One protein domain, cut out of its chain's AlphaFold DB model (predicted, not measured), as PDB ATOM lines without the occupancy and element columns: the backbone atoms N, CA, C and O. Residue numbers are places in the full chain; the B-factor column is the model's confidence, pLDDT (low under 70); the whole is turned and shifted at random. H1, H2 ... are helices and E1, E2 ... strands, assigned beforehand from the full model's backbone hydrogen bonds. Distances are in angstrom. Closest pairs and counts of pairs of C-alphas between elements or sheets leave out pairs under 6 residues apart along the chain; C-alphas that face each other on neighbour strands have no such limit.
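What this domain is: This is residues 2 to 68 of the 110 residues of the protein "Peptidase_M24 domain-containing protein" of Bacillus smithii 7_3_47FAA (UniProt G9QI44). A long, narrow, twisted sheet of three antiparallel strands makes the length of the domain, with two short helices on its opposite faces: H1 over E1 near the strand's beginning, and H2 near the other end of the sheet, where E1 ends and E2 begins. From H2 a long loop, residues 26 to 41, swings in a wide arc before it enters E2, and E2 and E3 form a long hairpin. The printed part has 67 residues, with two named helices and three named strands in the order H1, E1, H2, E2, E3; the sheet's order is E1, E2, E3, and the class is mixed, helices and strands. The whole is only just loose, close to compact, with a radius of gyration of the C-alphas of 13.4 A, and is elongated, spanning 40 by 22 by 19 A.

How they stand to each other: H1, residues 2 to 7, is on the sheet at a height of 7.4 A and lies over E1, residues 12 to 20. It runs along the strands, at 8 degrees to E1 on the local plane; the closest C-alphas of the two are those of Asn 3 and Ala 13, 5.5 A apart. E1 bends by 53 degrees at residue 15. H2, residues 21 to 25, is on the opposite face from H1, at a height of 5.5 A, over none of the strands; H1 and H2 are apart. The closest C-alphas of H2 and E2, residues 42 to 51, are those of Gly 21 and Leu 42, 4.8 A apart. E2 is the inner strand, antiparallel to E1 at 175 degrees, with N 12 and O 50 at 2.8 A and N 44 and O 19 at 2.8 A, within hydrogen-bond range. E3, residues 54 to 63, is an edge strand like E1 and forms a hairpin with E2, antiparallel at 167 degrees; N 43 and O 62 are 2.8 A apart and N 54 and O 51 are 2.9 A apart, within hydrogen-bond range. In H1 every O i to N i+4 pair is within hydrogen-bond range; in H2 0 of 1 is, beside 1 of 2 O i to N i+3 pairs.

Where its parts are: H1 begins at C-alpha 2, (-8.253, -3.179, 6.453), and measures 8.6 A from first to last C-alpha. E1 measures 23.6 A and H2 8.2 A. E2 begins at C-alpha 42, (-16.137, 8.937, -5.389), and measures 28.8 A. E3 measures 30.3 A and ends at C-alpha 63, (-16.762, 5.273, -8.052).

The domain as a whole: The two C-alphas farthest apart are those of Asn 52 and Lys 68, at 40.6 A. The sheet is twisted, with C-alphas up to 4.1 A off its best plane. The printed part has no cut. The link from H2 to E2, 16 residues, is long; the other three are tight. The mean pLDDT of the printed part is 89.9, and residues 25 to 27 are under 70.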
ATOM      1  N   PHE A   2      -9.527  -3.499   7.129       85.81
ATOM      2  CA  PHE A   2      -8.253  -3.179   6.453       85.81
ATOM      3  C   PHE A   2      -7.029  -3.358   7.371       85.81
ATOM      4  O   PHE A   2      -6.209  -4.229   7.110       85.81
ATOM      5  N   ASN A   3      -6.958  -2.644   8.502       89.38
ATOM      6  CA  ASN A   3      -5.824  -2.758   9.435       89.38
ATOM      7  C   ASN A   3      -5.593  -4.197   9.915       89.38
ATOM      8  O   ASN A   3      -4.458  -4.636  10.025       89.38
ATOM      9  N   THR A   4      -6.673  -4.940  10.164       92.75
ATOM     10  CA  THR A   4      -6.602  -6.349  10.572       92.75
ATOM     11  C   THR A   4      -6.051  -7.248   9.461       92.75
ATOM     12  O   THR A   4      -5.299  -8.163   9.761       92.75
ATOM     13  N   SER A   5      -6.377  -6.972   8.193       93.75
ATOM     14  CA  SER A   5      -5.853  -7.711   7.032       93.75
ATOM     15  C   SER A   5      -4.365  -7.426   6.784       93.75
ATOM     16  O   SER A   5      -3.592  -8.327   6.458       93.75
ATOM     17  N   ILE A   6      -3.937  -6.177   6.985       94.75
ATOM     18  CA  ILE A   6      -2.519  -5.801   6.911       94.75
ATOM     19  C   ILE A   6      -1.735  -6.435   8.071       94.75
ATOM     20  O   ILE A   6      -0.693  -7.047   7.843       94.75
ATOM     21  N   ALA A   7      -2.284  -6.399   9.289       95.44
ATOM     22  CA  ALA A   7      -1.688  -7.050  10.454       95.44
ATOM     23  C   ALA A   7      -1.554  -8.571  10.281       95.44
ATOM     24  O   ALA A   7      -0.521  -9.132  10.638       95.44
ATOM     25  N   SER A   8      -2.539  -9.246   9.670       96.81
ATOM     26  CA  SER A   8      -2.438 -10.686   9.382       96.81
ATOM     27  C   SER A   8      -1.344 -11.044   8.372       96.81
ATOM     28  O   SER A   8      -0.968 -12.205   8.276       96.81
ATOM     29  N   GLN A   9      -0.821 -10.059   7.636       95.62
ATOM     30  CA  GLN A   9       0.313 -10.216   6.721       95.62
ATOM     31  C   GLN A   9       1.649  -9.799   7.364       95.62
ATOM     32  O   GLN A   9       2.654  -9.687   6.667       95.62
ATOM     33  N   GLY A  10       1.679  -9.556   8.681       96.44
ATOM     34  CA  GLY A  10       2.889  -9.150   9.403       96.44
ATOM     35  C   GLY A  10       3.292  -7.688   9.187       96.44
ATOM     36  O   GLY A  10       4.429  -7.318   9.469       96.44
ATOM     37  N   ALA A  11       2.378  -6.855   8.687       96.62
ATOM     38  CA  ALA A  11       2.628  -5.453   8.383       96.62
ATOM     39  C   ALA A  11       1.750  -4.516   9.229       96.62
ATOM     40  O   ALA A  11       0.800  -4.934   9.892       96.62
ATOM     41  N   ILE A  12       2.052  -3.219   9.196       96.19
ATOM     42  CA  ILE A  12       1.320  -2.179   9.924       96.19
ATOM     43  C   ILE A  12       0.723  -1.205   8.913       96.19
ATOM     44  O   ILE A  12       1.448  -0.590   8.138       96.19
ATOM     45  N   ALA A  13      -0.600  -1.040   8.935       94.31
ATOM     46  CA  ALA A  13      -1.257   0.027   8.188       94.31
ATOM     47  C   ALA A  13      -0.981   1.371   8.876       94.31
ATOM     48  O   ALA A  13      -1.284   1.532  10.061       94.31
ATOM     49  N   ALA A  14      -0.450   2.332   8.129       91.62
ATOM     50  CA  ALA A  14      -0.196   3.687   8.586       91.62
ATOM     51  C   ALA A  14      -1.050   4.678   7.784       91.62
ATOM     52  O   ALA A  14      -1.321   4.491   6.603       91.62
ATOM     53  N   LEU A  15      -1.541   5.708   8.478       86.00
ATOM     54  CA  LEU A  15      -2.328   6.800   7.895       86.00
ATOM     55  C   LEU A  15      -3.484   6.367   6.954       86.00
ATOM     56  O   LEU A  15      -3.691   7.025   5.936       86.00
ATOM     57  N   PRO A  16      -4.296   5.331   7.274       87.50
ATOM     58  CA  PRO A  16      -5.377   4.918   6.387       87.50
ATOM     59  C   PRO A  16      -6.429   6.025   6.260       87.50
ATOM     60  O   PRO A  16      -7.037   6.461   7.245       87.50
ATOM     61  N   MET A  17      -6.680   6.455   5.029       88.25
ATOM     62  CA  MET A  17      -7.640   7.491   4.689       88.25
ATOM     63  C   MET A  17      -8.708   6.954   3.749       88.25
ATOM     64  O   MET A  17      -8.426   6.427   2.678       88.25
ATOM     65  N   ILE A  18      -9.965   7.148   4.143       89.38
ATOM     66  CA  ILE A  18     -11.130   6.929   3.288       89.38
ATOM     67  C   ILE A  18     -11.901   8.237   3.235       89.38
ATOM     68  O   ILE A  18     -12.377   8.732   4.261       89.38
ATOM     69  N   LYS A  19     -12.023   8.798   2.032       91.12
ATOM     70  CA  LYS A  19     -12.780  10.023   1.779       91.12
ATOM     71  C   LYS A  19     -13.834   9.792   0.704       91.12
ATOM     72  O   LYS A  19     -13.607   9.050  -0.241       91.12
ATOM     73  N   ILE A  20     -14.981  10.439   0.851       91.94
ATOM     74  CA  ILE A  20     -16.216  10.143   0.129       91.94
ATOM     75  C   ILE A  20     -16.762  11.410  -0.538       91.94
ATOM     76  O   ILE A  20     -16.674  12.524  -0.002       91.94
ATOM     77  N   GLY A  21     -17.349  11.222  -1.717       85.81
ATOM     78  CA  GLY A  21     -18.067  12.240  -2.469       85.81
ATOM     79  C   GLY A  21     -17.150  13.377  -2.907       85.81
ATOM     80  O   GLY A  21     -15.953  13.202  -3.137       85.81
ATOM     81  N   ARG A  22     -17.687  14.599  -2.979       78.00
ATOM     82  CA  ARG A  22     -16.913  15.788  -3.386       78.00
ATOM     83  C   ARG A  22     -15.691  16.077  -2.501       78.00
ATOM     84  O   ARG A  22     -14.784  16.791  -2.914       78.00
ATOM     85  N   HIS A  23     -15.668  15.543  -1.279       74.12
ATOM     86  CA  HIS A  23     -14.582  15.740  -0.321       74.12
ATOM     87  C   HIS A  23     -13.391  14.808  -0.567       74.12
ATOM     88  O   HIS A  23     -12.303  15.073  -0.052       74.12
ATOM     89  N   ALA A  24     -13.560  13.775  -1.397       72.00
ATOM     90  CA  ALA A  24     -12.492  12.880  -1.832       72.00
ATOM     91  C   ALA A  24     -11.337  13.628  -2.531       72.00
ATOM     92  O   ALA A  24     -10.180  13.264  -2.373       72.00
ATOM     93  N   VAL A  25     -11.613  14.757  -3.194       69.25
ATOM     94  CA  VAL A  25     -10.684  15.464  -4.107       69.25
ATOM     95  C   VAL A  25      -9.663  16.391  -3.400       69.25
ATOM     96  O   VAL A  25      -9.065  17.261  -4.016       69.25
ATOM     97  N   GLY A  26      -9.474  16.268  -2.082       64.44
ATOM     98  CA  GLY A  26      -8.871  17.333  -1.255       64.44
ATOM     99  C   GLY A  26      -7.591  17.019  -0.471       64.44
ATOM    100  O   GLY A  26      -7.440  17.594   0.605       64.44
ATOM    101  N   GLY A  27      -6.727  16.105  -0.924       68.94
ATOM    102  CA  GLY A  27      -5.491  15.725  -0.214       68.94
ATOM    103  C   GLY A  27      -5.715  15.159   1.199       68.94
ATOM    104  O   GLY A  27      -6.841  14.780   1.552       68.94
ATOM    105  N   GLN A  28      -4.659  15.146   2.019       73.69
ATOM    106  CA  GLN A  28      -4.640  14.591   3.379       73.69
ATOM    107  C   GLN A  28      -5.410  15.481   4.371       73.69
ATOM    108  O   GLN A  28      -4.861  16.321   5.081       73.69
ATOM    109  N   ARG A  29      -6.738  15.331   4.377       80.44
ATOM    110  CA  ARG A  29      -7.666  16.021   5.284       80.44
ATOM    111  C   ARG A  29      -8.638  15.021   5.879       80.44
ATOM    112  O   ARG A  29      -9.164  14.170   5.159       80.44
ATOM    113  N   ARG A  30      -8.941  15.182   7.169       81.00
ATOM    114  CA  ARG A  30      -9.904  14.326   7.865       81.00
ATOM    115  C   ARG A  30     -11.299  14.487   7.260       81.00
ATOM    116  O   ARG A  30     -11.808  15.602   7.137       81.00
ATOM    117  N   GLN A  31     -11.922  13.368   6.899       84.50
ATOM    118  CA  GLN A  31     -13.331  13.347   6.523       84.50
ATOM    119  C   GLN A  31     -14.209  13.627   7.746       84.50
ATOM    120  O   GLN A  31     -13.962  13.107   8.835       84.50
ATOM    121  N   LYS A  32     -15.262  14.425   7.548       87.62
ATOM    122  CA  LYS A  32     -16.292  14.623   8.562       87.62
ATOM    123  C   LYS A  32     -17.180  13.377   8.694       87.62
ATOM    124  O   LYS A  32     -17.532  12.754   7.693       87.62
ATOM    125  N   SER A  33     -17.532  13.010   9.923       87.88
ATOM    126  CA  SER A  33     -18.239  11.763  10.269       87.88
ATOM    127  C   SER A  33     -19.667  11.655   9.716       87.88
ATOM    128  O   SER A  33     -20.218  10.557   9.583       87.88
ATOM    129  N   GLU A  34     -20.278  12.791   9.399       91.62
ATOM    130  CA  GLU A  34     -21.625  12.901   8.846       91.62
ATOM    131  C   GLU A  34     -21.696  12.559   7.353       91.62
ATOM    132  O   GLU A  34     -22.777  12.265   6.851       91.62
ATOM    133  N   ILE A  35     -20.563  12.543   6.642       90.31
ATOM    134  CA  ILE A  35     -20.530  12.204   5.217       90.31
ATOM    135  C   ILE A  35     -20.768  10.698   5.066       90.31
ATOM    136  O   ILE A  35     -19.947   9.877   5.484       90.31
ATOM    137  N   LYS A  36     -21.904  10.337   4.464       92.19
ATOM    138  CA  LYS A  36     -22.297   8.952   4.173       92.19
ATOM    139  C   LYS A  36     -22.088   8.637   2.696       92.19
ATOM    140  O   LYS A  36     -22.321   9.497   1.857       92.19
ATOM    141  N   LEU A  37     -21.691   7.400   2.403       93.25
ATOM    142  CA  LEU A  37     -21.504   6.907   1.039       93.25
ATOM    143  C   LEU A  37     -22.838   6.844   0.288       93.25
ATOM    144  O   LEU A  37     -23.746   6.139   0.728       93.25
ATOM    145  N   GLN A  38     -22.930   7.525  -0.852       95.19
ATOM    146  CA  GLN A  38     -24.091   7.488  -1.740       95.19
ATOM    147  C   GLN A  38     -23.720   6.950  -3.125       95.19
ATOM    148  O   GLN A  38     -22.590   7.148  -3.578       95.19
ATOM    149  N   PRO A  39     -24.640   6.263  -3.832       96.38
ATOM    150  CA  PRO A  39     -24.429   5.896  -5.228       96.38
ATOM    151  C   PRO A  39     -24.009   7.103  -6.071       96.38
ATOM    152  O   PRO A  39     -24.554   8.203  -5.948       96.38
ATOM    153  N   GLY A  40     -23.011   6.896  -6.917       93.38
ATOM    154  CA  GLY A  40     -22.402   7.959  -7.692       93.38
ATOM    155  C   GLY A  40     -21.333   8.754  -6.952       93.38
ATOM    156  O   GLY A  40     -20.784   9.650  -7.567       93.38
ATOM    157  N   ASP A  41     -21.026   8.499  -5.678       93.00
ATOM    158  CA  ASP A  41     -19.895   9.152  -5.011       93.00
ATOM    159  C   ASP A  41     -18.551   8.581  -5.465       93.00
ATOM    160  O   ASP A  41     -18.431   7.408  -5.827       93.00
ATOM    161  N   LEU A  42     -17.513   9.411  -5.362       91.25
ATOM    162  CA  LEU A  42     -16.137   8.937  -5.389       91.25
ATOM    163  C   LEU A  42     -15.683   8.488  -4.003       91.25
ATOM    164  O   LEU A  42     -16.040   9.095  -2.995       91.25
ATOM    165  N   ILE A  43     -14.837   7.468  -3.976       91.50
ATOM    166  CA  ILE A  43     -14.117   6.991  -2.804       91.50
ATOM    167  C   ILE A  43     -12.637   7.210  -3.086       91.50
ATOM    168  O   ILE A  43     -12.081   6.558  -3.964       91.50
ATOM    169  N   TRP A  44     -11.996   8.119  -2.358       91.31
ATOM    170  CA  TRP A  44     -10.540   8.206  -2.322       91.31
ATOM    171  C   TRP A  44     -10.039   7.381  -1.148       91.31
ATOM    172  O   TRP A  44     -10.390   7.651   0.004       91.31
ATOM    173  N   PHE A  45      -9.270   6.356  -1.475       90.38
ATOM    174  CA  PHE A  45      -8.582   5.493  -0.538       90.38
ATOM    175  C   PHE A  45      -7.092   5.768  -0.659       90.38
ATOM    176  O   PHE A  45      -6.558   5.709  -1.762       90.38
ATOM    177  N   ASP A  46      -6.440   6.063   0.450       90.12
ATOM    178  CA  ASP A  46      -5.008   6.330   0.498       90.12
ATOM    179  C   ASP A  46      -4.450   5.731   1.785       90.12
ATOM    180  O   ASP A  46      -5.083   5.846   2.841       90.12
ATOM    181  N   CYS A  47      -3.352   4.993   1.689       91.81
ATOM    182  CA  CYS A  47      -2.800   4.288   2.829       91.81
ATOM    183  C   CYS A  47      -1.326   3.962   2.646       91.81
ATOM    184  O   CYS A  47      -0.916   3.420   1.615       91.81
ATOM    185  N   ASP A  48      -0.597   4.125   3.744       94.50
ATOM    186  CA  ASP A  48       0.750   3.618   3.893       94.50
ATOM    187  C   ASP A  48       0.733   2.226   4.530       94.50
ATOM    188  O   ASP A  48      -0.135   1.881   5.343       94.50
ATOM    189  N   VAL A  49       1.734   1.419   4.207       95.81
ATOM    190  CA  VAL A  49       2.002   0.145   4.867       95.81
ATOM    191  C   VAL A  49       3.474   0.075   5.241       95.81
ATOM    192  O   VAL A  49       4.347   0.296   4.405       95.81
ATOM    193  N   VAL A  50       3.739  -0.283   6.497       96.94
ATOM    194  CA  VAL A  50       5.082  -0.556   7.007       96.94
ATOM    195  C   VAL A  50       5.268  -2.058   7.153       96.94
ATOM    196  O   VAL A  50       4.500  -2.715   7.856       96.94
ATOM    197  N   CYS A  51       6.298  -2.607   6.519       96.81
ATOM    198  CA  CYS A  51       6.664  -4.016   6.628       96.81
ATOM    199  C   CYS A  51       8.186  -4.146   6.713       96.81
ATOM    200  O   CYS A  51       8.900  -3.610   5.869       96.81
ATOM    201  N   ASN A  52       8.692  -4.830   7.746       96.25
ATOM    202  CA  ASN A  52      10.131  -5.045   7.968       96.25
ATOM    203  C   ASN A  52      10.981  -3.756   7.912       96.25
ATOM    204  O   ASN A  52      12.102  -3.764   7.414       96.25
ATOM    205  N   GLY A  53      10.434  -2.635   8.395       94.94
ATOM    206  CA  GLY A  53      11.092  -1.322   8.372       94.94
ATOM    207  C   GLY A  53      10.991  -0.554   7.045       94.94
ATOM    208  O   GLY A  53      11.412   0.600   6.993       94.94
ATOM    209  N   TYR A  54      10.400  -1.140   6.000       96.56
ATOM    210  CA  TYR A  54      10.164  -0.497   4.705       96.56
ATOM    211  C   TYR A  54       8.743   0.045   4.597       96.56
ATOM    212  O   TYR A  54       7.814  -0.506   5.185       96.56
ATOM    213  N   TRP A  55       8.589   1.104   3.803       96.44
ATOM    214  CA  TRP A  55       7.322   1.783   3.557       96.44
ATOM    215  C   TRP A  55       6.837   1.533   2.131       96.44
ATOM    216  O   TRP A  55       7.619   1.588   1.181       96.44
ATOM    217  N   ALA A  56       5.538   1.307   1.993       94.62
ATOM    218  CA  ALA A  56       4.810   1.365   0.735       94.62
ATOM    219  C   ALA A  56       3.671   2.379   0.875       94.62
ATOM    220  O   ALA A  56       3.006   2.393   1.905       94.62
ATOM    221  N   ASP A  57       3.446   3.183  -0.160       93.56
ATOM    222  CA  ASP A  57       2.403   4.214  -0.224       93.56
ATOM    223  C   ASP A  57       1.557   3.970  -1.482       93.56
ATOM    224  O   ASP A  57       2.087   3.693  -2.571       93.56
ATOM    225  N   ASN A  58       0.232   3.989  -1.329       90.38
ATOM    226  CA  ASN A  58      -0.691   3.799  -2.431       90.38
ATOM    227  C   ASN A  58      -2.028   4.528  -2.233       90.38
ATOM    228  O   ASN A  58      -2.808   4.202  -1.337       90.38
ATOM    229  N   ALA A  59      -2.358   5.375  -3.214       91.00
ATOM    230  CA  ALA A  59      -3.672   5.988  -3.357       91.00
ATOM    231  C   ALA A  59      -4.472   5.441  -4.554       91.00
ATOM    232  O   ALA A  59      -3.945   5.198  -5.648       91.00
ATOM    233  N   ARG A  60      -5.790   5.307  -4.377       90.31
ATOM    234  CA  ARG A  60      -6.775   4.928  -5.399       90.31
ATOM    235  C   ARG A  60      -8.044   5.764  -5.288       90.31
ATOM    236  O   ARG A  60      -8.457   6.172  -4.205       90.31
ATOM    237  N   VAL A  61      -8.689   5.983  -6.430       90.19
ATOM    238  CA  VAL A  61     -10.010   6.611  -6.520       90.19
ATOM    239  C   VAL A  61     -10.965   5.630  -7.184       90.19
ATOM    240  O   VAL A  61     -10.679   5.129  -8.267       90.19
ATOM    241  N   PHE A  62     -12.098   5.375  -6.543       90.94
ATOM    242  CA  PHE A  62     -13.159   4.501  -7.040       90.94
ATOM    243  C   PHE A  62     -14.464   5.279  -7.176       90.94
ATOM    244  O   PHE A  62     -14.673   6.254  -6.459       90.94
ATOM    245  N   SER A  63     -15.366   4.831  -8.044       92.06
ATOM    246  CA  SER A  63     -16.762   5.273  -8.052       92.06
ATOM    247  C   SER A  63     -17.645   4.222  -7.380       92.06
ATOM    248  O   SER A  63     -17.431   3.018  -7.531       92.06
ATOM    249  N   TYR A  64     -18.638   4.659  -6.607       95.06
ATOM    250  CA  TYR A  64     -19.570   3.745  -5.958       95.06
ATOM    251  C   TYR A  64     -20.823   3.535  -6.813       95.06
ATOM    252  O   TYR A  64     -21.609   4.458  -7.023       95.06
ATOM    253  N   LYS A  65     -21.030   2.293  -7.264       96.38
ATOM    254  CA  LYS A  65     -22.105   1.822  -8.165       96.38
ATOM    255  C   LYS A  65     -22.070   2.380  -9.591       96.38
ATOM    256  O   LYS A  65     -22.149   1.596 -10.527       96.38
ATOM    257  N   TYR A  66     -21.967   3.692  -9.772       94.69
ATOM    258  CA  TYR A  66     -21.861   4.331 -11.086       94.69
ATOM    259  C   TYR A  66     -20.958   5.563 -11.021       94.69
ATOM    260  O   TYR A  66     -20.752   6.140  -9.956       94.69
ATOM    261  N   MET A  67     -20.410   5.977 -12.162       90.00
ATOM    262  CA  MET A  67     -19.627   7.208 -12.275       90.00
ATOM    263  C   MET A  67     -20.522   8.340 -12.776       90.00
ATOM    264  O   MET A  67     -21.222   8.176 -13.773       90.00
ATOM    265  N   LYS A  68     -20.500   9.490 -12.095       90.62
ATOM    266  CA  LYS A  68     -21.184  10.691 -12.585       90.62
ATOM    267  C   LYS A  68     -20.336  11.405 -13.654       90.62
ATOM    268  O   LYS A  68     -19.108  11.401 -13.518       90.62
TER     269      LYS A  68